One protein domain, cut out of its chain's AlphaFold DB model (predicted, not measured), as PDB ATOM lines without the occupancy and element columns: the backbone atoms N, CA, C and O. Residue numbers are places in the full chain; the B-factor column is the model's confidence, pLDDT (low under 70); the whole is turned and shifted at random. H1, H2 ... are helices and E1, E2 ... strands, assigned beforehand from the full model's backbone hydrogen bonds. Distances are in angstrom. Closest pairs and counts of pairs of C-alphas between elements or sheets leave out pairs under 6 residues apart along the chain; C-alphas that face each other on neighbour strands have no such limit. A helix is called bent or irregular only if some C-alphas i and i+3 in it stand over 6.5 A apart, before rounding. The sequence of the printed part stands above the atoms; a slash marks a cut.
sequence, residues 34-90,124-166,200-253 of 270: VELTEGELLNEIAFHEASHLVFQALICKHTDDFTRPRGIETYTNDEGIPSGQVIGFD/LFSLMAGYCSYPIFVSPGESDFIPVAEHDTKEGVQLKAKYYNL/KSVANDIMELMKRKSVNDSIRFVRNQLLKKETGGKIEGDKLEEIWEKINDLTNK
ATOM      1  N   VAL A  34     -52.834  67.800  -5.646       76.69
ATOM      2  CA  VAL A  34     -52.795  67.744  -4.180       76.69
ATOM      3  C   VAL A  34     -51.370  68.028  -3.731       76.69
ATOM      4  O   VAL A  34     -50.414  67.542  -4.336       76.69
ATOM      5  N   GLU A  35     -51.236  68.850  -2.698       80.69
ATOM      6  CA  GLU A  35     -49.965  69.082  -2.017       80.69
ATOM      7  C   GLU A  35     -49.744  67.970  -0.995       80.69
ATOM      8  O   GLU A  35     -50.638  67.678  -0.200       80.69
ATOM      9  N   LEU A  36     -48.563  67.356  -1.025       77.44
ATOM     10  CA  LEU A  36     -48.199  66.260  -0.131       77.44
ATOM     11  C   LEU A  36     -46.852  66.536   0.522       77.44
ATOM     12  O   LEU A  36     -45.957  67.146  -0.067       77.44
ATOM     13  N   THR A  37     -46.675  66.022   1.730       83.56
ATOM     14  CA  THR A  37     -45.348  65.878   2.324       83.56
ATOM     15  C   THR A  37     -44.571  64.752   1.637       83.56
ATOM     16  O   THR A  37     -45.146  63.830   1.057       83.56
ATOM     17  N   GLU A  38     -43.240  64.777   1.749       80.56
ATOM     18  CA  GLU A  38     -42.381  63.699   1.235       80.56
ATOM     19  C   GLU A  38     -42.786  62.326   1.798       80.56
ATOM     20  O   GLU A  38     -42.850  61.344   1.065       80.56
ATOM     21  N   GLY A  39     -43.123  62.265   3.092       83.81
ATOM     22  CA  GLY A  39     -43.544  61.027   3.749       83.81
ATOM     23  C   GLY A  39     -44.894  60.495   3.260       83.81
ATOM     24  O   GLY A  39     -45.068  59.279   3.173       83.81
ATOM     25  N   GLU A  40     -45.836  61.378   2.921       86.38
ATOM     26  CA  GLU A  40     -47.118  60.987   2.325       86.38
ATOM     27  C   GLU A  40     -46.907  60.427   0.920       86.38
ATOM     28  O   GLU A  40     -47.335  59.307   0.650       86.38
ATOM     29  N   LEU A  41     -46.151  61.125   0.071       85.69
ATOM     30  CA  LEU A  41     -45.879  60.667  -1.291       85.69
ATOM     31  C   LEU A  41     -45.076  59.354  -1.314       85.69
ATOM     32  O   LEU A  41     -45.412  58.433  -2.056       85.69
ATOM     33  N   LEU A  42     -44.063  59.219  -0.453       87.88
ATOM     34  CA  LEU A  42     -43.306  57.972  -0.317       87.88
ATOM     35  C   LEU A  42     -44.204  56.809   0.128       87.88
ATOM     36  O   LEU A  42     -44.033  55.675  -0.319       87.88
ATOM     37  N   ASN A  43     -45.187  57.075   0.989       91.25
ATOM     38  CA  ASN A  43     -46.167  56.075   1.390       91.25
ATOM     39  C   ASN A  43     -47.069  55.634   0.223       91.25
ATOM     40  O   ASN A  43     -47.333  54.438   0.096       91.25
ATOM     41  N   GLU A  44     -47.524  56.562  -0.622       90.69
ATOM     42  CA  GLU A  44     -48.308  56.234  -1.824       90.69
ATOM     43  C   GLU A  44     -47.512  55.356  -2.790       90.69
ATOM     44  O   GLU A  44     -48.003  54.325  -3.249       90.69
ATOM     45  N   ILE A  45     -46.249  55.710  -3.027       90.12
ATOM     46  CA  ILE A  45     -45.343  54.948  -3.892       90.12
ATOM     47  C   ILE A  45     -45.069  53.563  -3.311       90.12
ATOM     48  O   ILE A  45     -45.090  52.571  -4.030       90.12
ATOM     49  N   ALA A  46     -44.893  53.445  -1.996       93.81
ATOM     50  CA  ALA A  46     -44.716  52.139  -1.374       93.81
ATOM     51  C   ALA A  46     -45.946  51.230  -1.555       93.81
ATOM     52  O   ALA A  46     -45.784  50.021  -1.703       93.81
ATOM     53  N   PHE A  47     -47.168  51.780  -1.573       95.31
ATOM     54  CA  PHE A  47     -48.369  51.018  -1.943       95.31
ATOM     55  C   PHE A  47     -48.402  50.654  -3.431       95.31
ATOM     56  O   PHE A  47     -48.789  49.531  -3.767       95.31
ATOM     57  N   HIS A  48     -47.971  51.569  -4.297       93.31
ATOM     58  CA  HIS A  48     -47.868  51.362  -5.740       93.31
ATOM     59  C   HIS A  48     -46.938  50.183  -6.069       93.31
ATOM     60  O   HIS A  48     -47.371  49.185  -6.649       93.31
ATOM     61  N   GLU A  49     -45.694  50.227  -5.591       94.94
ATOM     62  CA  GLU A  49     -44.706  49.174  -5.844       94.94
ATOM     63  C   GLU A  49     -45.082  47.851  -5.168       94.94
ATOM     64  O   GLU A  49     -44.945  46.772  -5.753       94.94
ATOM     65  N   ALA A  50     -45.619  47.903  -3.943       97.62
ATOM     66  CA  ALA A  50     -46.107  46.706  -3.261       97.62
ATOM     67  C   ALA A  50     -47.216  46.002  -4.056       97.62
ATOM     68  O   ALA A  50     -47.277  44.772  -4.083       97.62
ATOM     69  N   SER A  51     -48.080  46.776  -4.711       97.06
ATOM     70  CA  SER A  51     -49.155  46.245  -5.541       97.06
ATOM     71  C   SER A  51     -48.614  45.552  -6.786       97.06
ATOM     72  O   SER A  51     -49.052  44.439  -7.079       97.06
ATOM     73  N   HIS A  52     -47.619  46.139  -7.458       95.75
ATOM     74  CA  HIS A  52     -46.910  45.472  -8.551       95.75
ATOM     75  C   HIS A  52     -46.341  44.126  -8.106       95.75
ATOM     76  O   HIS A  52     -46.676  43.102  -8.697       95.75
ATOM     77  N   LEU A  53     -45.562  44.094  -7.020       97.50
ATOM     78  CA  LEU A  53     -44.926  42.857  -6.562       97.50
ATOM     79  C   LEU A  53     -45.941  41.759  -6.213       97.50
ATOM     80  O   LEU A  53     -45.740  40.598  -6.570       97.50
ATOM     81  N   VAL A  54     -47.041  42.103  -5.538       98.25
ATOM     82  CA  VAL A  54     -48.073  41.119  -5.170       98.25
ATOM     83  C   VAL A  54     -48.785  40.565  -6.403       98.25
ATOM     84  O   VAL A  54     -48.999  39.356  -6.482       98.25
ATOM     85  N   PHE A  55     -49.126  41.404  -7.384       97.69
ATOM     86  CA  PHE A  55     -49.748  40.924  -8.623       97.69
ATOM     87  C   PHE A  55     -48.778  40.106  -9.476       97.69
ATOM     88  O   PHE A  55     -49.170  39.083 -10.027       97.69
ATOM     89  N   GLN A  56     -47.501  40.474  -9.514       96.56
ATOM     90  CA  GLN A  56     -46.459  39.683 -10.170       96.56
ATOM     91  C   GLN A  56     -46.287  38.310  -9.510       96.56
ATOM     92  O   GLN A  56     -46.162  37.310 -10.212       96.56
ATOM     93  N   ALA A  57     -46.379  38.224  -8.179       95.94
ATOM     94  CA  ALA A  57     -46.408  36.942  -7.476       95.94
ATOM     95  C   ALA A  57     -47.637  36.101  -7.840       95.94
ATOM     96  O   ALA A  57     -47.503  34.903  -8.074       95.94
ATOM     97  N   LEU A  58     -48.823  36.717  -7.946       96.12
ATOM     98  CA  LEU A  58     -50.024  36.027  -8.428       96.12
ATOM     99  C   LEU A  58     -49.837  35.494  -9.855       96.12
ATOM    100  O   LEU A  58     -50.199  34.356 -10.123       96.12
ATOM    101  N   ILE A  59     -49.237  36.278 -10.750       95.62
ATOM    102  CA  ILE A  59     -48.975  35.882 -12.142       95.62
ATOM    103  C   ILE A  59     -47.993  34.706 -12.205       95.62
ATOM    104  O   ILE A  59     -48.290  33.691 -12.834       95.62
ATOM    105  N   CYS A  60     -46.863  34.790 -11.495       94.06
ATOM    106  CA  CYS A  60     -45.839  33.740 -11.468       94.06
ATOM    107  C   CYS A  60     -46.328  32.401 -10.883       94.06
ATOM    108  O   CYS A  60     -45.652  31.391 -11.047       94.06
ATOM    109  N   LYS A  61     -47.487  32.353 -10.208       91.69
ATOM    110  CA  LYS A  61     -48.117  31.084  -9.794       91.69
ATOM    111  C   LYS A  61     -48.745  30.316 -10.953       91.69
ATOM    112  O   LYS A  61     -48.949  29.110 -10.834       91.69
ATOM    113  N   HIS A  62     -49.116  31.013 -12.024       90.19
ATOM    114  CA  HIS A  62     -49.917  30.459 -13.113       90.19
ATOM    115  C   HIS A  62     -49.140  30.294 -14.415       90.19
ATOM    116  O   HIS A  62     -49.592  29.561 -15.293       90.19
ATOM    117  N   THR A  63     -47.998  30.962 -14.558       89.88
ATOM    118  CA  THR A  63     -47.188  30.877 -15.769       89.88
ATOM    119  C   THR A  63     -45.699  31.041 -15.476       89.88
ATOM    120  O   THR A  63     -45.292  31.800 -14.594       89.88
ATOM    121  N   ASP A  64     -44.892  30.349 -16.277       88.94
ATOM    122  CA  ASP A  64     -43.447  30.511 -16.356       88.94
ATOM    123  C   ASP A  64     -43.029  31.535 -17.420       88.94
ATOM    124  O   ASP A  64     -41.837  31.700 -17.657       88.94
ATOM    125  N   ASP A  65     -43.961  32.246 -18.052       89.00
ATOM    126  CA  ASP A  65     -43.666  33.204 -19.123       89.00
ATOM    127  C   ASP A  65     -42.984  34.488 -18.631       89.00
ATOM    128  O   ASP A  65     -42.491  35.261 -19.446       89.00
ATOM    129  N   PHE A  66     -42.894  34.707 -17.315       90.69
ATOM    130  CA  PHE A  66     -42.317  35.913 -16.711       90.69
ATOM    131  C   PHE A  66     -41.121  35.601 -15.823       90.69
ATOM    132  O   PHE A  66     -41.097  34.606 -15.091       90.69
ATOM    133  N   THR A  67     -40.103  36.459 -15.869       91.12
ATOM    134  CA  THR A  67     -39.024  36.421 -14.886       91.12
ATOM    135  C   THR A  67     -39.558  36.827 -13.522       91.12
ATOM    136  O   THR A  67     -40.391  37.721 -13.384       91.12
ATOM    137  N   ARG A  68     -39.054  36.166 -12.484       91.69
ATOM    138  CA  ARG A  68     -39.383  36.535 -11.114       91.69
ATOM    139  C   ARG A  68     -38.713  37.873 -10.759       91.69
ATOM    140  O   ARG A  68     -37.551  38.064 -11.136       91.69
ATOM    141  N   PRO A  69     -39.384  38.759 -10.002       94.19
ATOM    142  CA  PRO A  69     -38.760  39.967  -9.480       94.19
ATOM    143  C   PRO A  69     -37.495  39.643  -8.683       94.19
ATOM    144  O   PRO A  69     -37.460  38.681  -7.917       94.19
ATOM    145  N   ARG A  70     -36.459  40.460  -8.863       95.12
ATOM    146  CA  ARG A  70     -35.161  40.354  -8.174       95.12
ATOM    147  C   ARG A  70     -34.976  41.414  -7.094       95.12
ATOM    148  O   ARG A  70     -34.070  41.294  -6.275       95.12
ATOM    149  N   GLY A  71     -35.823  42.438  -7.093       96.25
ATOM    150  CA  GLY A  71     -35.820  43.484  -6.085       96.25
ATOM    151  C   GLY A  71     -37.066  44.350  -6.160       96.25
ATOM    152  O   GLY A  71     -37.793  44.323  -7.150       96.25
ATOM    153  N   ILE A  72     -37.296  45.123  -5.113       97.25
ATOM    154  CA  ILE A  72     -38.293  46.189  -5.060       97.25
ATOM    155  C   ILE A  72     -37.708  47.334  -4.244       97.25
ATOM    156  O   ILE A  72     -37.054  47.092  -3.223       97.25
ATOM    157  N   GLU A  73     -37.922  48.568  -4.687       95.50
ATOM    158  CA  GLU A  73     -37.394  49.731  -3.991       95.50
ATOM    159  C   GLU A  73     -38.281  50.968  -4.072       95.50
ATOM    160  O   GLU A  73     -39.051  51.158  -5.010       95.50
ATOM    161  N   THR A  74     -38.119  51.820  -3.068       92.62
ATOM    162  CA  THR A  74     -38.613  53.191  -2.992       92.62
ATOM    163  C   THR A  74     -37.437  54.090  -2.633       92.62
ATOM    164  O   THR A  74     -36.699  53.781  -1.697       92.62
ATOM    165  N   TYR A  75     -37.264  55.198  -3.340       87.19
ATOM    166  CA  TYR A  75     -36.141  56.118  -3.157       87.19
ATOM    167  C   TYR A  75     -36.569  57.551  -3.462       87.19
ATOM    168  O   TYR A  75     -37.579  57.771  -4.117       87.19
ATOM    169  N   THR A  76     -35.786  58.534  -3.031       84.50
ATOM    170  CA  THR A  76     -35.939  59.925  -3.469       84.50
ATOM    171  C   THR A  76     -34.885  60.191  -4.543       84.50
ATOM    172  O   THR A  76     -33.705  59.929  -4.313       84.50
ATOM    173  N   ASN A  77     -35.297  60.625  -5.737       81.69
ATOM    174  CA  ASN A  77     -34.377  60.870  -6.851       81.69
ATOM    175  C   ASN A  77     -33.521  62.141  -6.632       81.69
ATOM    176  O   ASN A  77     -33.719  62.874  -5.663       81.69
ATOM    177  N   ASP A  78     -32.599  62.433  -7.556       77.69
ATOM    178  CA  ASP A  78     -31.703  63.603  -7.475       77.69
ATOM    179  C   ASP A  78     -32.442  64.956  -7.461       77.69
ATOM    180  O   ASP A  78     -31.887  65.973  -7.048       77.69
ATOM    181  N   GLU A  79     -33.703  64.973  -7.892       76.00
ATOM    182  CA  GLU A  79     -34.573  66.149  -7.861       76.00
ATOM    183  C   GLU A  79     -35.341  66.271  -6.536       76.00
ATOM    184  O   GLU A  79     -36.088  67.223  -6.346       76.00
ATOM    185  N   GLY A  80     -35.179  65.335  -5.597       75.38
ATOM    186  CA  GLY A  80     -35.936  65.323  -4.349       75.38
ATOM    187  C   GLY A  80     -37.357  64.767  -4.500       75.38
ATOM    188  O   GLY A  80     -38.207  65.073  -3.669       75.38
ATOM    189  N   ILE A  81     -37.648  64.012  -5.566       79.19
ATOM    190  CA  ILE A  81     -38.961  63.402  -5.822       79.19
ATOM    191  C   ILE A  81     -38.921  61.936  -5.384       79.19
ATOM    192  O   ILE A  81     -38.141  61.158  -5.946       79.19
ATOM    193  N   PRO A  82     -39.760  61.532  -4.417       85.38
ATOM    194  CA  PRO A  82     -40.010  60.127  -4.138       85.38
ATOM    195  C   PRO A  82     -40.402  59.361  -5.411       85.38
ATOM    196  O   PRO A  82     -41.220  59.811  -6.210       85.38
ATOM    197  N   SER A  83     -39.815  58.188  -5.597       86.62
ATOM    198  CA  SER A  83     -39.993  57.289  -6.733       86.62
ATOM    199  C   SER A  83     -39.826  55.839  -6.271       86.62
ATOM    200  O   SER A  83     -39.495  55.575  -5.111       86.62
ATOM    201  N   GLY A  84     -40.095  54.886  -7.155       88.81
ATOM    202  CA  GLY A  84     -40.017  53.469  -6.850       88.81
ATOM    203  C   GLY A  84     -39.944  52.624  -8.109       88.81
ATOM    204  O   GLY A  84     -40.146  53.122  -9.218       88.81
ATOM    205  N   GLN A  85     -39.573  51.360  -7.923       91.38
ATOM    206  CA  GLN A  85     -39.626  50.357  -8.979       91.38
ATOM    207  C   GLN A  85     -39.586  48.931  -8.425       91.38
ATOM    208  O   GLN A  85     -38.909  48.637  -7.434       91.38
ATOM    209  N   VAL A  86     -40.215  48.008  -9.155       90.12
ATOM    210  CA  VAL A  86     -39.936  46.571  -9.063       90.12
ATOM    211  C   VAL A  86     -38.898  46.174 -10.116       90.12
ATOM    212  O   VAL A  86     -39.035  46.461 -11.303       90.12
ATOM    213  N   ILE A  87     -37.843  45.488  -9.686       91.69
ATOM    214  CA  ILE A  87     -36.670  45.174 -10.502       91.69
ATOM    215  C   ILE A  87     -36.791  43.763 -11.079       91.69
ATOM    216  O   ILE A  87     -36.832  42.780 -10.339       91.69
ATOM    217  N   GLY A  88     -36.716  43.645 -12.405       85.25
ATOM    218  CA  GLY A  88     -36.481  42.372 -13.094       85.25
ATOM    219  C   GLY A  88     -37.710  41.495 -13.331       85.25
ATOM    220  O   GLY A  88     -37.528  40.295 -13.533       85.25
ATOM    221  N   PHE A  89     -38.919  42.060 -13.308       87.44
ATOM    222  CA  PHE A  89     -40.121  41.398 -13.821       87.44
ATOM    223  C   PHE A  89     -40.330  41.760 -15.294       87.44
ATOM    224  O   PHE A  89     -40.746  42.876 -15.601       87.44
ATOM    225  N   ASP A  90     -40.047  40.822 -16.195       82.62
ATOM    226  CA  ASP A  90     -40.198  40.982 -17.640       82.62
ATOM    227  C   ASP A  90     -40.634  39.652 -18.279       82.62
ATOM    228  O   ASP A  90     -40.352  38.566 -17.765       82.62
ATOM    229  N   LEU A 124     -50.922  43.374 -18.465       89.75
ATOM    230  CA  LEU A 124     -51.884  44.434 -18.151       89.75
ATOM    231  C   LEU A 124     -52.206  44.464 -16.654       89.75
ATOM    232  O   LEU A 124     -52.208  45.541 -16.061       89.75
ATOM    233  N   PHE A 125     -52.429  43.304 -16.029       93.19
ATOM    234  CA  PHE A 125     -52.663  43.206 -14.587       93.19
ATOM    235  C   PHE A 125     -51.464  43.712 -13.782       93.19
ATOM    236  O   PHE A 125     -51.639  44.505 -12.857       93.19
ATOM    237  N   SER A 126     -50.253  43.292 -14.156       92.81
ATOM    238  CA  SER A 126     -49.009  43.732 -13.524       92.81
ATOM    239  C   SER A 126     -48.847  45.247 -13.626       92.81
ATOM    240  O   SER A 126     -48.734  45.907 -12.598       92.81
ATOM    241  N   LEU A 127     -48.918  45.816 -14.834       87.56
ATOM    242  CA  LEU A 127     -48.714  47.245 -15.099       87.56
ATOM    243  C   LEU A 127     -49.789  48.129 -14.463       87.56
ATOM    244  O   LEU A 127     -49.497  49.243 -14.045       87.56
ATOM    245  N   MET A 128     -51.032  47.656 -14.375       87.50
ATOM    246  CA  MET A 128     -52.130  48.447 -13.813       87.50
ATOM    247  C   MET A 128     -52.231  48.352 -12.287       87.50
ATOM    248  O   MET A 128     -52.849  49.225 -11.676       87.50
ATOM    249  N   ALA A 129     -51.624  47.339 -11.658       92.44
ATOM    250  CA  ALA A 129     -51.740  47.105 -10.220       92.44
ATOM    251  C   ALA A 129     -51.313  48.315  -9.379       92.44
ATOM    252  O   ALA A 129     -52.068  48.734  -8.505       92.44
ATOM    253  N   GLY A 130     -50.155  48.919  -9.657       89.75
ATOM    254  CA  GLY A 130     -49.672  50.080  -8.903       89.75
ATOM    255  C   GLY A 130     -50.667  51.242  -8.891       89.75
ATOM    256  O   GLY A 130     -50.998  51.781  -7.834       89.75
ATOM    257  N   TYR A 131     -51.226  51.576 -10.052       84.81
ATOM    258  CA  TYR A 131     -52.210  52.648 -10.228       84.81
ATOM    259  C   TYR A 131     -53.540  52.351  -9.520       84.81
ATOM    260  O   TYR A 131     -54.100  53.203  -8.832       84.81
ATOM    261  N   CYS A 132     -54.009  51.104  -9.596       87.62
ATOM    262  CA  CYS A 132     -55.251  50.673  -8.942       87.62
ATOM    263  C   CYS A 132     -55.166  50.641  -7.406       87.62
ATOM    264  O   CYS A 132     -56.194  50.520  -6.741       87.62
ATOM    265  N   SER A 133     -53.966  50.753  -6.831       90.38
ATOM    266  CA  SER A 133     -53.773  50.780  -5.379       90.38
ATOM    267  C   SER A 133     -54.275  52.078  -4.733       90.38
ATOM    268  O   SER A 133     -54.761  52.064  -3.599       90.38
ATOM    269  N   TYR A 134     -54.227  53.196  -5.459       85.62
ATOM    270  CA  TYR A 134     -54.578  54.515  -4.940       85.62
ATOM    271  C   TYR A 134     -56.023  54.613  -4.407       85.62
ATOM    272  O   TYR A 134     -56.187  54.918  -3.217       85.62
ATOM    273  N   PRO A 135     -57.070  54.267  -5.191       82.25
ATOM    274  CA  PRO A 135     -58.461  54.335  -4.729       82.25
ATOM    275  C   PRO A 135     -58.810  53.303  -3.642       82.25
ATOM    276  O   PRO A 135     -59.915  53.320  -3.102       82.25
ATOM    277  N   ILE A 136     -57.898  52.379  -3.319       88.25
ATOM    278  CA  ILE A 136     -58.096  51.345  -2.294       88.25
ATOM    279  C   ILE A 136     -57.381  51.693  -0.986       88.25
ATOM    280  O   ILE A 136     -57.930  51.468   0.094       88.25
ATOM    281  N   PHE A 137     -56.153  52.209  -1.065       89.94
ATOM    282  CA  PHE A 137     -55.274  52.356   0.098       89.94
ATOM    283  C   PHE A 137     -54.977  53.799   0.487       89.94
ATOM    284  O   PHE A 137     -54.672  54.033   1.657       89.94
ATOM    285  N   VAL A 138     -55.050  54.735  -0.459       83.81
ATOM    286  CA  VAL A 138     -54.628  56.124  -0.247       83.81
ATOM    287  C   VAL A 138     -55.826  57.051  -0.134       83.81
ATOM    288  O   VAL A 138     -55.977  57.717   0.887       83.81
ATOM    289  N   SER A 139     -56.716  57.028  -1.131       78.75
ATOM    290  CA  SER A 139     -57.942  57.830  -1.121       78.75
ATOM    291  C   SER A 139     -59.190  56.971  -1.360       78.75
ATOM    292  O   SER A 139     -59.741  56.941  -2.466       78.75
ATOM    293  N   PRO A 140     -59.636  56.207  -0.341       71.56
ATOM    294  CA  PRO A 140     -60.776  55.311  -0.478       71.56
ATOM    295  C   PRO A 140     -62.055  56.053  -0.875       71.56
ATOM    296  O   PRO A 140     -62.517  56.938  -0.160       71.56
ATOM    297  N   GLY A 141     -62.663  55.637  -1.987       63.25
ATOM    298  CA  GLY A 141     -63.931  56.195  -2.471       63.25
ATOM    299  C   GLY A 141     -63.795  57.325  -3.494       63.25
ATOM    300  O   GLY A 141     -64.814  57.771  -4.017       63.25
ATOM    301  N   GLU A 142     -62.575  57.750  -3.829       67.75
ATOM    302  CA  GLU A 142     -62.317  58.619  -4.981       67.75
ATOM    303  C   GLU A 142     -61.985  57.777  -6.225       67.75
ATOM    304  O   GLU A 142     -61.291  56.767  -6.134       67.75
ATOM    305  N   SER A 143     -62.483  58.173  -7.402       57.59
ATOM    306  CA  SER A 143     -62.234  57.499  -8.690       57.59
ATOM    307  C   SER A 143     -60.977  58.017  -9.403       57.59
ATOM    308  O   SER A 143     -60.944  58.178 -10.623       57.59
ATOM    309  N   ASP A 144     -59.918  58.281  -8.643       59.34
ATOM    310  CA  ASP A 144     -58.650  58.787  -9.165       59.34
ATOM    311  C   ASP A 144     -57.655  57.631  -9.329       59.34
ATOM    312  O   ASP A 144     -57.445  56.851  -8.406       59.34
ATOM    313  N   PHE A 145     -57.039  57.503 -10.501       57.53
ATOM    314  CA  PHE A 145     -56.251  56.326 -10.864       57.53
ATOM    315  C   PHE A 145     -54.750  56.545 -10.988       57.53
ATOM    316  O   PHE A 145     -54.032  55.556 -10.988       57.53
ATOM    317  N   ILE A 146     -54.224  57.768 -11.088       56.34
ATOM    318  CA  ILE A 146     -52.773  57.939 -11.295       56.34
ATOM    319  C   ILE A 146     -52.245  59.178 -10.585       56.34
ATOM    320  O   ILE A 146     -52.591  60.251 -11.059       56.34
ATOM    321  N   PRO A 147     -51.373  59.071  -9.565       58.41
ATOM    322  CA  PRO A 147     -50.457  60.146  -9.199       58.41
ATOM    323  C   PRO A 147     -49.319  60.253 -10.225       58.41
ATOM    324  O   PRO A 147     -48.569  59.304 -10.432       58.41
ATOM    325  N   VAL A 148     -49.137  61.419 -10.840       60.06
ATOM    326  CA  VAL A 148     -47.838  61.833 -11.391       60.06
ATOM    327  C   VAL A 148     -47.260  62.849 -10.417       60.06
ATOM    328  O   VAL A 148     -47.832  63.928 -10.246       60.06
ATOM    329  N   ALA A 149     -46.168  62.495  -9.742       55.47
ATOM    330  CA  ALA A 149     -45.455  63.431  -8.885       55.47
ATOM    331  C   ALA A 149     -44.775  64.501  -9.752       55.47
ATOM    332  O   ALA A 149     -44.081  64.181 -10.716       55.47
ATOM    333  N   GLU A 150     -44.975  65.770  -9.415       62.62
ATOM    334  CA  GLU A 150     -44.283  66.898 -10.027       62.62
ATOM    335  C   GLU A 150     -43.694  67.806  -8.948       62.62
ATOM    336  O   GLU A 150     -44.332  68.099  -7.933       62.62
ATOM    337  N   HIS A 151     -42.488  68.310  -9.212       48.91
ATOM    338  CA  HIS A 151     -41.955  69.464  -8.495       48.91
ATOM    339  C   HIS A 151     -42.475  70.746  -9.122       48.91
ATOM    340  O   HIS A 151     -42.222  71.020 -10.299       48.91
ATOM    341  N   ASP A 152     -43.139  71.577  -8.322       50.62
ATOM    342  CA  ASP A 152     -43.366  72.964  -8.705       50.62
ATOM    343  C   ASP A 152     -42.188  73.816  -8.232       50.62
ATOM    344  O   ASP A 152     -42.135  74.301  -7.104       50.62
ATOM    345  N   THR A 153     -41.199  73.989  -9.105       47.22
ATOM    346  CA  THR A 153     -39.988  74.764  -8.794       47.22
ATOM    347  C   THR A 153     -40.230  76.277  -8.736       47.22
ATOM    348  O   THR A 153     -39.315  77.018  -8.375       47.22
ATOM    349  N   LYS A 154     -41.434  76.769  -9.077       47.81
ATOM    350  CA  LYS A 154     -41.730  78.211  -9.156       47.81
ATOM    351  C   LYS A 154     -42.257  78.831  -7.860       47.81
ATOM    352  O   LYS A 154     -42.118  80.041  -7.704       47.81
ATOM    353  N   GLU A 155     -42.827  78.050  -6.943       48.50
ATOM    354  CA  GLU A 155     -43.536  78.573  -5.754       48.50
ATOM    355  C   GLU A 155     -42.835  78.267  -4.414       48.50
ATOM    356  O   GLU A 155     -43.401  78.468  -3.343       48.50
ATOM    357  N   GLY A 156     -41.567  77.843  -4.454       51.41
ATOM    358  CA  GLY A 156     -40.904  77.221  -3.307       51.41
ATOM    359  C   GLY A 156     -41.180  75.718  -3.306       51.41
ATOM    360  O   GLY A 156     -42.201  75.277  -3.819       51.41
ATOM    361  N   VAL A 157     -40.227  74.923  -2.818       52.88
ATOM    362  CA  VAL A 157     -40.219  73.457  -2.956       52.88
ATOM    363  C   VAL A 157     -41.462  72.843  -2.298       52.88
ATOM    364  O   VAL A 157     -41.472  72.577  -1.098       52.88
ATOM    365  N   GLN A 158     -42.519  72.639  -3.080       59.97
ATOM    366  CA  GLN A 158     -43.723  71.913  -2.694       59.97
ATOM    367  C   GLN A 158     -43.888  70.729  -3.642       59.97
ATOM    368  O   GLN A 158     -43.998  70.898  -4.859       59.97
ATOM    369  N   LEU A 159     -43.906  69.526  -3.067       68.62
ATOM    370  CA  LEU A 159     -44.226  68.303  -3.791       68.62
ATOM    371  C   LEU A 159     -45.723  68.318  -4.115       68.62
ATOM    372  O   LEU A 159     -46.564  68.393  -3.215       68.62
ATOM    373  N   LYS A 160     -46.061  68.262  -5.406       70.25
ATOM    374  CA  LYS A 160     -47.447  68.182  -5.873       70.25
ATOM    375  C   LYS A 160     -47.652  66.836  -6.564       70.25
ATOM    376  O   LYS A 160     -46.879  66.457  -7.438       70.25
ATOM    377  N   ALA A 161     -48.716  66.125  -6.212       73.44
ATOM    378  CA  ALA A 161     -49.160  64.947  -6.949       73.44
ATOM    379  C   ALA A 161     -50.348  65.317  -7.845       73.44
ATOM    380  O   ALA A 161     -51.290  65.995  -7.420       73.44
ATOM    381  N   LYS A 162     -50.285  64.908  -9.114       72.50
ATOM    382  CA  LYS A 162     -51.372  65.052 -10.084       72.50
ATOM    383  C   LYS A 162     -52.148  63.760 -10.193       72.50
ATOM    384  O   LYS A 162     -51.583  62.784 -10.664       72.50
ATOM    385  N   TYR A 163     -53.428  63.800  -9.861       73.31
ATOM    386  CA  TYR A 163     -54.342  62.676  -9.950       73.31
ATOM    387  C   TYR A 163     -55.200  62.742 -11.205       73.31
ATOM    388  O   TYR A 163     -55.823  63.768 -11.499       73.31
ATOM    389  N   TYR A 164     -55.220  61.636 -11.940       69.00
ATOM    390  CA  TYR A 164     -55.995  61.487 -13.166       69.00
ATOM    391  C   TYR A 164     -57.078  60.427 -13.019       69.00
ATOM    392  O   TYR A 164     -56.808  59.339 -12.523       69.00
ATOM    393  N   ASN A 165     -58.275  60.709 -13.528       67.56
ATOM    394  CA  ASN A 165     -59.387  59.766 -13.544       67.56
ATOM    395  C   ASN A 165     -59.476  59.042 -14.907       67.56
ATOM    396  O   ASN A 165     -59.597  59.690 -15.950       67.56
ATOM    397  N   LEU A 166     -59.459  57.701 -14.895       61.59
ATOM    398  CA  LEU A 166     -59.582  56.835 -16.083       61.59
ATOM    399  C   LEU A 166     -60.922  56.975 -16.833       61.59
ATOM    400  O   LEU A 166     -61.024  56.584 -17.996       61.59
ATOM    401  N   LYS A 200     -60.647  49.582 -18.419       80.62
ATOM    402  CA  LYS A 200     -61.622  49.782 -17.334       80.62
ATOM    403  C   LYS A 200     -62.006  48.461 -16.672       80.62
ATOM    404  O   LYS A 200     -62.087  48.393 -15.449       80.62
ATOM    405  N   SER A 201     -62.227  47.415 -17.464       84.94
ATOM    406  CA  SER A 201     -62.517  46.082 -16.935       84.94
ATOM    407  C   SER A 201     -61.355  45.550 -16.089       84.94
ATOM    408  O   SER A 201     -61.587  45.134 -14.959       84.94
ATOM    409  N   VAL A 202     -60.118  45.638 -16.590       89.12
ATOM    410  CA  VAL A 202     -58.909  45.183 -15.880       89.12
ATOM    411  C   VAL A 202     -58.722  45.960 -14.583       89.12
ATOM    412  O   VAL A 202     -58.515  45.362 -13.531       89.12
ATOM    413  N   ALA A 203     -58.863  47.285 -14.624       86.56
ATOM    414  CA  ALA A 203     -58.778  48.119 -13.430       86.56
ATOM    415  C   ALA A 203     -59.812  47.712 -12.366       86.56
ATOM    416  O   ALA A 203     -59.474  47.590 -11.187       86.56
ATOM    417  N   ASN A 204     -61.058  47.443 -12.773       85.38
ATOM    418  CA  ASN A 204     -62.109  46.986 -11.863       85.38
ATOM    419  C   ASN A 204     -61.779  45.632 -11.222       85.38
ATOM    420  O   ASN A 204     -61.929  45.485 -10.008       85.38
ATOM    421  N   ASP A 205     -61.290  44.672 -12.006       91.44
ATOM    422  CA  ASP A 205     -60.913  43.350 -11.502       91.44
ATOM    423  C   ASP A 205     -59.738  43.415 -10.523       91.44
ATOM    424  O   ASP A 205     -59.763  42.769  -9.472       91.44
ATOM    425  N   ILE A 206     -58.727  44.235 -10.824       93.38
ATOM    426  CA  ILE A 206     -57.587  44.484  -9.935       93.38
ATOM    427  C   ILE A 206     -58.060  45.102  -8.619       93.38
ATOM    428  O   ILE A 206     -57.702  44.612  -7.549       93.38
ATOM    429  N   MET A 207     -58.883  46.152  -8.673       90.81
ATOM    430  CA  MET A 207     -59.416  46.794  -7.468       90.81
ATOM    431  C   MET A 207     -60.238  45.821  -6.619       90.81
ATOM    432  O   MET A 207     -60.119  45.813  -5.394       90.81
ATOM    433  N   GLU A 208     -61.061  44.979  -7.245       92.06
ATOM    434  CA  GLU A 208     -61.852  43.978  -6.530       92.06
ATOM    435  C   GLU A 208     -60.969  42.897  -5.895       92.06
ATOM    436  O   GLU A 208     -61.182  42.498  -4.747       92.06
ATOM    437  N   LEU A 209     -59.909  42.478  -6.589       95.56
ATOM    438  CA  LEU A 209     -58.874  41.610  -6.032       95.56
ATOM    439  C   LEU A 209     -58.181  42.247  -4.823       95.56
ATOM    440  O   LEU A 209     -58.039  41.584  -3.799       95.56
ATOM    441  N   MET A 210     -57.805  43.525  -4.894       95.50
ATOM    442  CA  MET A 210     -57.141  44.251  -3.802       95.50
ATOM    443  C   MET A 210     -58.009  44.426  -2.551       95.50
ATOM    444  O   MET A 210     -57.481  44.565  -1.444       95.50
ATOM    445  N   LYS A 211     -59.339  44.396  -2.698       94.12
ATOM    446  CA  LYS A 211     -60.279  44.389  -1.565       94.12
ATOM    447  C   LYS A 211     -60.347  43.032  -0.865       94.12
ATOM    448  O   LYS A 211     -60.766  42.970   0.292       94.12
ATOM    449  N   ARG A 212     -59.926  41.934  -1.510       95.75
ATOM    450  CA  ARG A 212     -59.845  40.625  -0.846       95.75
ATOM    451  C   ARG A 212     -58.806  40.691   0.265       95.75
ATOM    452  O   ARG A 212     -57.664  41.077   0.029       95.75
ATOM    453  N   LYS A 213     -59.182  40.236   1.464       96.38
ATOM    454  CA  LYS A 213     -58.334  40.302   2.664       96.38
ATOM    455  C   LYS A 213     -56.915  39.762   2.432       96.38
ATOM    456  O   LYS A 213     -55.957  40.419   2.806       96.38
ATOM    457  N   SER A 214     -56.774  38.610   1.776       97.31
ATOM    458  CA  SER A 214     -55.470  37.994   1.488       97.31
ATOM    459  C   SER A 214     -54.542  38.878   0.650       97.31
ATOM    460  O   SER A 214     -53.356  38.998   0.956       97.31
ATOM    461  N   VAL A 215     -55.073  39.496  -0.406       97.88
ATOM    462  CA  VAL A 215     -54.315  40.389  -1.294       97.88
ATOM    463  C   VAL A 215     -54.013  41.699  -0.569       97.88
ATOM    464  O   VAL A 215     -52.870  42.146  -0.562       97.88
ATOM    465  N   ASN A 216     -55.010  42.262   0.118       97.75
ATOM    466  CA  ASN A 216     -54.876  43.483   0.910       97.75
ATOM    467  C   ASN A 216     -53.769  43.371   1.969       97.75
ATOM    468  O   ASN A 216     -52.871  44.211   2.032       97.75
ATOM    469  N   ASP A 217     -53.812  42.296   2.763       98.12
ATOM    470  CA  ASP A 217     -52.848  42.017   3.824       98.12
ATOM    471  C   ASP A 217     -51.438  41.823   3.241       98.12
ATOM    472  O   ASP A 217     -50.465  42.302   3.824       98.12
ATOM    473  N   SER A 218     -51.324  41.195   2.065       98.50
ATOM    474  CA  SER A 218     -50.045  41.016   1.360       98.50
ATOM    475  C   SER A 218     -49.449  42.349   0.905       98.50
ATOM    476  O   SER A 218     -48.280  42.617   1.170       98.50
ATOM    477  N   ILE A 219     -50.254  43.220   0.287       98.56
ATOM    478  CA  ILE A 219     -49.808  44.547  -0.170       98.56
ATOM    479  C   ILE A 219     -49.369  45.397   1.028       98.56
ATOM    480  O   ILE A 219     -48.272  45.956   1.031       98.56
ATOM    481  N   ARG A 220     -50.181  45.445   2.094       98.19
ATOM    482  CA  ARG A 220     -49.833  46.166   3.330       98.19
ATOM    483  C   ARG A 220     -48.559  45.620   3.965       98.19
ATOM    484  O   ARG A 220     -47.744  46.398   4.457       98.19
ATOM    485  N   PHE A 221     -48.379  44.301   3.958       98.31
ATOM    486  CA  PHE A 221     -47.170  43.666   4.465       98.31
ATOM    487  C   PHE A 221     -45.927  44.115   3.688       98.31
ATOM    488  O   PHE A 221     -44.979  44.576   4.325       98.31
ATOM    489  N   VAL A 222     -45.945  44.056   2.350       98.19
ATOM    490  CA  VAL A 222     -44.821  44.500   1.503       98.19
ATOM    491  C   VAL A 222     -44.537  45.987   1.704       98.19
ATOM    492  O   VAL A 222     -43.400  46.339   2.010       98.19
ATOM    493  N   ARG A 223     -45.562  46.852   1.645       97.62
ATOM    494  CA  ARG A 223     -45.431  48.298   1.913       97.62
ATOM    495  C   ARG A 223     -44.762  48.553   3.263       97.62
ATOM    496  O   ARG A 223     -43.881  49.398   3.383       97.62
ATOM    497  N   ASN A 224     -45.162  47.809   4.295       97.19
ATOM    498  CA  ASN A 224     -44.571  47.949   5.622       97.19
ATOM    499  C   ASN A 224     -43.114  47.487   5.663       97.19
ATOM    500  O   ASN A 224     -42.343  48.086   6.400       97.19
ATOM    501  N   GLN A 225     -42.723  46.453   4.908       96.94
ATOM    502  CA  GLN A 225     -41.309  46.076   4.801       96.94
ATOM    503  C   GLN A 225     -40.498  47.137   4.045       96.94
ATOM    504  O   GLN A 225     -39.385  47.437   4.463       96.94
ATOM    505  N   LEU A 226     -41.051  47.733   2.984       95.19
ATOM    506  CA  LEU A 226     -40.375  48.777   2.204       95.19
ATOM    507  C   LEU A 226     -40.051  50.011   3.045       95.19
ATOM    508  O   LEU A 226     -38.936  50.512   2.992       95.19
ATOM    509  N   LEU A 227     -40.994  50.457   3.875       93.94
ATOM    510  CA  LEU A 227     -40.823  51.664   4.689       93.94
ATOM    511  C   LEU A 227     -40.101  51.428   6.025       93.94
ATOM    512  O   LEU A 227     -40.003  52.345   6.848       93.94
ATOM    513  N   LYS A 228     -39.605  50.215   6.291       93.69
ATOM    514  CA  LYS A 228     -38.748  49.985   7.459       93.69
ATOM    515  C   LYS A 228     -37.422  50.711   7.274       93.69
ATOM    516  O   LYS A 228     -36.788  50.630   6.233       93.69
ATOM    517  N   LYS A 229     -36.928  51.337   8.343       85.31
ATOM    518  CA  LYS A 229     -35.601  51.977   8.323       85.31
ATOM    519  C   LYS A 229     -34.477  50.998   7.965       85.31
ATOM    520  O   LYS A 229     -33.513  51.392   7.327       85.31
ATOM    521  N   GLU A 230     -34.616  49.737   8.369       87.00
ATOM    522  CA  GLU A 230     -33.618  48.675   8.176       87.00
ATOM    523  C   GLU A 230     -33.418  48.288   6.707       87.00
ATOM    524  O   GLU A 230     -32.333  47.847   6.343       87.00
ATOM    525  N   THR A 231     -34.445  48.444   5.869       83.56
ATOM    526  CA  THR A 231     -34.356  48.140   4.435       83.56
ATOM    527  C   THR A 231     -33.804  49.320   3.641       83.56
ATOM    528  O   THR A 231     -33.417  49.152   2.491       83.56
ATOM    529  N   GLY A 232     -33.771  50.526   4.223       85.69
ATOM    530  CA  GLY A 232     -33.359  51.738   3.513       85.69
ATOM    531  C   GLY A 232     -34.191  52.005   2.255       85.69
ATOM    532  O   GLY A 232     -33.690  52.627   1.325       85.69
ATOM    533  N   GLY A 233     -35.427  51.492   2.202       90.44
ATOM    534  CA  GLY A 233     -36.282  51.571   1.022       90.44
ATOM    535  C   GLY A 233     -36.026  50.499  -0.038       90.44
ATOM    536  O   GLY A 233     -36.721  50.522  -1.041       90.44
ATOM    537  N   LYS A 234     -35.100  49.545   0.148       96.19
ATOM    538  CA  LYS A 234     -34.760  48.513  -0.848       96.19
ATOM    539  C   LYS A 234     -34.836  47.095  -0.277       96.19
ATOM    540  O   LYS A 234     -34.368  46.820   0.825       96.19
ATOM    541  N   ILE A 235     -35.413  46.170  -1.044       96.81
ATOM    542  CA  ILE A 235     -35.559  44.755  -0.678       96.81
ATOM    543  C   ILE A 235     -35.073  43.886  -1.843       96.81
ATOM    544  O   ILE A 235     -35.607  43.977  -2.945       96.81
ATOM    545  N   GLU A 236     -34.093  43.018  -1.589       96.75
ATOM    546  CA  GLU A 236     -33.515  42.070  -2.556       96.75
ATOM    547  C   GLU A 236     -32.978  40.809  -1.846       96.75
ATOM    548  O   GLU A 236     -32.955  40.750  -0.613       96.75
ATOM    549  N   GLY A 237     -32.560  39.796  -2.614       95.19
ATOM    550  CA  GLY A 237     -31.953  38.564  -2.087       95.19
ATOM    551  C   GLY A 237     -32.864  37.790  -1.126       95.19
ATOM    552  O   GLY A 237     -34.080  37.767  -1.308       95.19
ATOM    553  N   ASP A 238     -32.288  37.197  -0.078       96.25
ATOM    554  CA  ASP A 238     -33.006  36.353   0.895       96.25
ATOM    555  C   ASP A 238     -34.226  37.055   1.515       96.25
ATOM    556  O   ASP A 238     -35.259  36.437   1.763       96.25
ATOM    557  N   LYS A 239     -34.154  38.379   1.709       96.00
ATOM    558  CA  LYS A 239     -35.282  39.142   2.252       96.00
ATOM    559  C   LYS A 239     -36.471  39.174   1.295       96.00
ATOM    560  O   LYS A 239     -37.618  39.119   1.744       96.00
ATOM    561  N   LEU A 240     -36.204  39.286  -0.005       96.88
ATOM    562  CA  LEU A 240     -37.243  39.219  -1.027       96.88
ATOM    563  C   LEU A 240     -37.850  37.816  -1.093       96.88
ATOM    564  O   LEU A 240     -39.064  37.700  -1.244       96.88
ATOM    565  N   GLU A 241     -37.036  36.771  -0.928       96.50
ATOM    566  CA  GLU A 241     -37.498  35.379  -0.886       96.50
ATOM    567  C   GLU A 241     -38.486  35.143   0.264       96.50
ATOM    568  O   GLU A 241     -39.606  34.696   0.017       96.50
ATOM    569  N   GLU A 242     -38.147  35.559   1.489       96.62
ATOM    570  CA  GLU A 242     -39.053  35.475   2.650       96.62
ATOM    571  C   GLU A 242     -40.389  36.194   2.401       96.62
ATOM    572  O   GLU A 242     -41.469  35.722   2.769       96.62
ATOM    573  N   ILE A 243     -40.327  37.381   1.792       97.25
ATOM    574  CA  ILE A 243     -41.518  38.177   1.485       97.25
ATOM    575  C   ILE A 243     -42.360  37.485   0.417       97.25
ATOM    576  O   ILE A 243     -43.583  37.438   0.541       97.25
ATOM    577  N   TRP A 244     -41.724  36.928  -0.606       96.44
ATOM    578  CA  TRP A 244     -42.387  36.213  -1.686       96.44
ATOM    579  C   TRP A 244     -43.112  34.962  -1.195       96.44
ATOM    580  O   TRP A 244     -44.280  34.762  -1.528       96.44
ATOM    581  N   GLU A 245     -42.463  34.153  -0.355       96.31
ATOM    582  CA  GLU A 245     -43.094  33.009   0.310       96.31
ATOM    583  C   GLU A 245     -44.322  33.457   1.104       96.31
ATOM    584  O   GLU A 245     -45.408  32.892   0.959       96.31
ATOM    585  N   LYS A 246     -44.198  34.557   1.857       97.56
ATOM    586  CA  LYS A 246     -45.317  35.095   2.629       97.56
ATOM    587  C   LYS A 246     -46.484  35.553   1.754       97.56
ATOM    588  O   LYS A 246     -47.638  35.294   2.105       97.56
ATOM    589  N   ILE A 247     -46.206  36.229   0.636       97.75
ATOM    590  CA  ILE A 247     -47.232  36.612  -0.345       97.75
ATOM    591  C   ILE A 247     -47.908  35.352  -0.885       97.75
ATOM    592  O   ILE A 247     -49.140  35.295  -0.940       97.75
ATOM    593  N   ASN A 248     -47.129  34.330  -1.249       95.38
ATOM    594  CA  ASN A 248     -47.653  33.089  -1.805       95.38
ATOM    595  C   ASN A 248     -48.589  32.374  -0.839       95.38
ATOM    596  O   ASN A 248     -49.682  31.993  -1.266       95.38
ATOM    597  N   ASP A 249     -48.202  32.272   0.432       95.88
ATOM    598  CA  ASP A 249     -49.005  31.688   1.506       95.88
ATOM    599  C   ASP A 249     -50.324  32.435   1.705       95.88
ATOM    600  O   ASP A 249     -51.393  31.823   1.738       95.88
ATOM    601  N   LEU A 250     -50.265  33.767   1.820       96.44
ATOM    602  CA  LEU A 250     -51.451  34.598   2.033       96.44
ATOM    603  C   LEU A 250     -52.415  34.517   0.850       96.44
ATOM    604  O   LEU A 250     -53.632  34.506   1.036       96.44
ATOM    605  N   THR A 251     -51.879  34.449  -0.367       95.62
ATOM    606  CA  THR A 251     -52.657  34.479  -1.609       95.62
ATOM    607  C   THR A 251     -52.847  33.098  -2.239       95.62
ATOM    608  O   THR A 251     -53.225  33.002  -3.403       95.62
ATOM    609  N   ASN A 252     -52.595  32.005  -1.516       93.19
ATOM    610  CA  ASN A 252     -52.644  30.638  -2.056       93.19
ATOM    611  C   ASN A 252     -54.011  30.238  -2.643       93.19
ATOM    612  O   ASN A 252     -54.074  29.433  -3.562       93.19
ATOM    613  N   LYS A 253     -55.099  30.813  -2.123       92.25
ATOM    614  CA  LYS A 253     -56.481  30.579  -2.576       92.25
ATOM    615  C   LYS A 253     -56.961  31.571  -3.639       92.25
ATOM    616  O   LYS A 253     -58.133  31.545  -4.001       92.25
TER     617      LYS A 253
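AT A GLANCE: This is residues 34 to 90, 124 to 166 and 200 to 253 of the 270 residues of an uncharacterized protein of Flavilitoribacter nigricans DSM 23189 = NBRC 102662 (UniProt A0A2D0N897). One long helix, H1, runs through the middle, and the other parts pack round it: the small sheet E2 E1 E5 along one side, H5 crossing it with H6 next to H5, and H2 and H3 on a further side, with H4 packed on H2. Near the residues where H1 begins is a separate hairpin, E3 and E4, and Lys 154 in its turn is at one end of the longest distance across the domain. The printed part has 154 residues with six named helices and five named strands, in the order H1 E1 E2 H2 H3 E3 E4 H4 H5 E5 H6; the class is mixed, helices and strands. Both sheets, E2 E1 E5 and E3 E4, are antiparallel. The whole is compact, with a radius of gyration of the C-alphas of 15.3 A and spans of 49, 35 and 25 A.

IN THESE COORDINATES: H1, residues 38 to 60, begins with C-alpha 38 at (-42.381, 63.699, 1.235) and is 32.7 A long. E1, residues 71 to 76, and E2, residues 82 to 87, are 16.6 A long each. After the first cut come H2, residues 124 to 132, 11.6 A, and the short H3, residues 134 to 138. H2 is irregular, but only just: C-alphas 127 and 130 are 6.9 A apart. E3, residues 146 to 152, is 17.9 A long, and E4, residues 158 to 164, is 19.2 A. After the second cut H4, residues 200 to 211, begins with C-alpha 200 at (-61.622, 49.782, -17.334) and is 16.7 A long. H5, residues 213 to 226, measures 19.9 A, and E5, residues 234 to 236, is short. H6, residues 238 to 250, is 18.6 A long and ends with C-alpha 250 at (-51.451, 34.598, 2.033).

HOW THE PARTS SIT: H1 is the hub, touching H2, H3, H5 and H6. It is on the sheet E2 E1 E5 at a height over the sheet of 8.3 A, and runs along the strands, at 12 degrees to E2 on the local plane. Its closest C-alphas to E2 are Leu 42 and Pro 82, 5.5 A. H1, H5 and H6 are on one face of this sheet, two layers, helices on one side of strands. In the hairpin E1 and E2, N 83 and O 75 are within hydrogen-bond range at 2.7 A; between E1 and E5, N 235 and O 72 are at 2.9 A. H5 touches H1 at a steep tilt of 54 degrees, opposite ways, closest at the C-alphas of Ala 46 and Arg 223, 5.1 A. H6 touches H5 at a shallow tilt of 15 degrees, opposite ways, closest at the C-alphas of Ser 214 and Leu 250, 5.3 A. H2 touches H1 at a shallow tilt of 25 degrees, opposite ways, closest at the C-alphas of His 48 and Gly 130, 3.9 A. H4 touches H2 with residues 202 to 207 alone, closest at the C-alphas of Cys 132 and Met 207, 5.9 A. In the hairpin E3 and E4, N 148 and O 162 are at 2.8 A; residues 34 to 35 pair antiparallel with residues 160 to 161 of E4. E4 and H5 are apart. Every O i to N i+4 pair is within hydrogen-bond range in H1, H3, H4, H5 and H6; in H2 it is 3 of 5.

THE WHOLE: The two C-alphas farthest apart are those of Lys 154 and Lys 253, 50.3 A. Residues 91 to 123 are not printed, and C-alphas 90 and 124 are 12.2 A apart across that cut; residues 167 to 199 are not printed, and C-alphas 166 and 200 are 7.4 A apart. Of the links that are printed whole, none is long. The mean pLDDT of the printed part is 85.8, and 22 residues are under 70: residues 141 to 159 and 164 to 166.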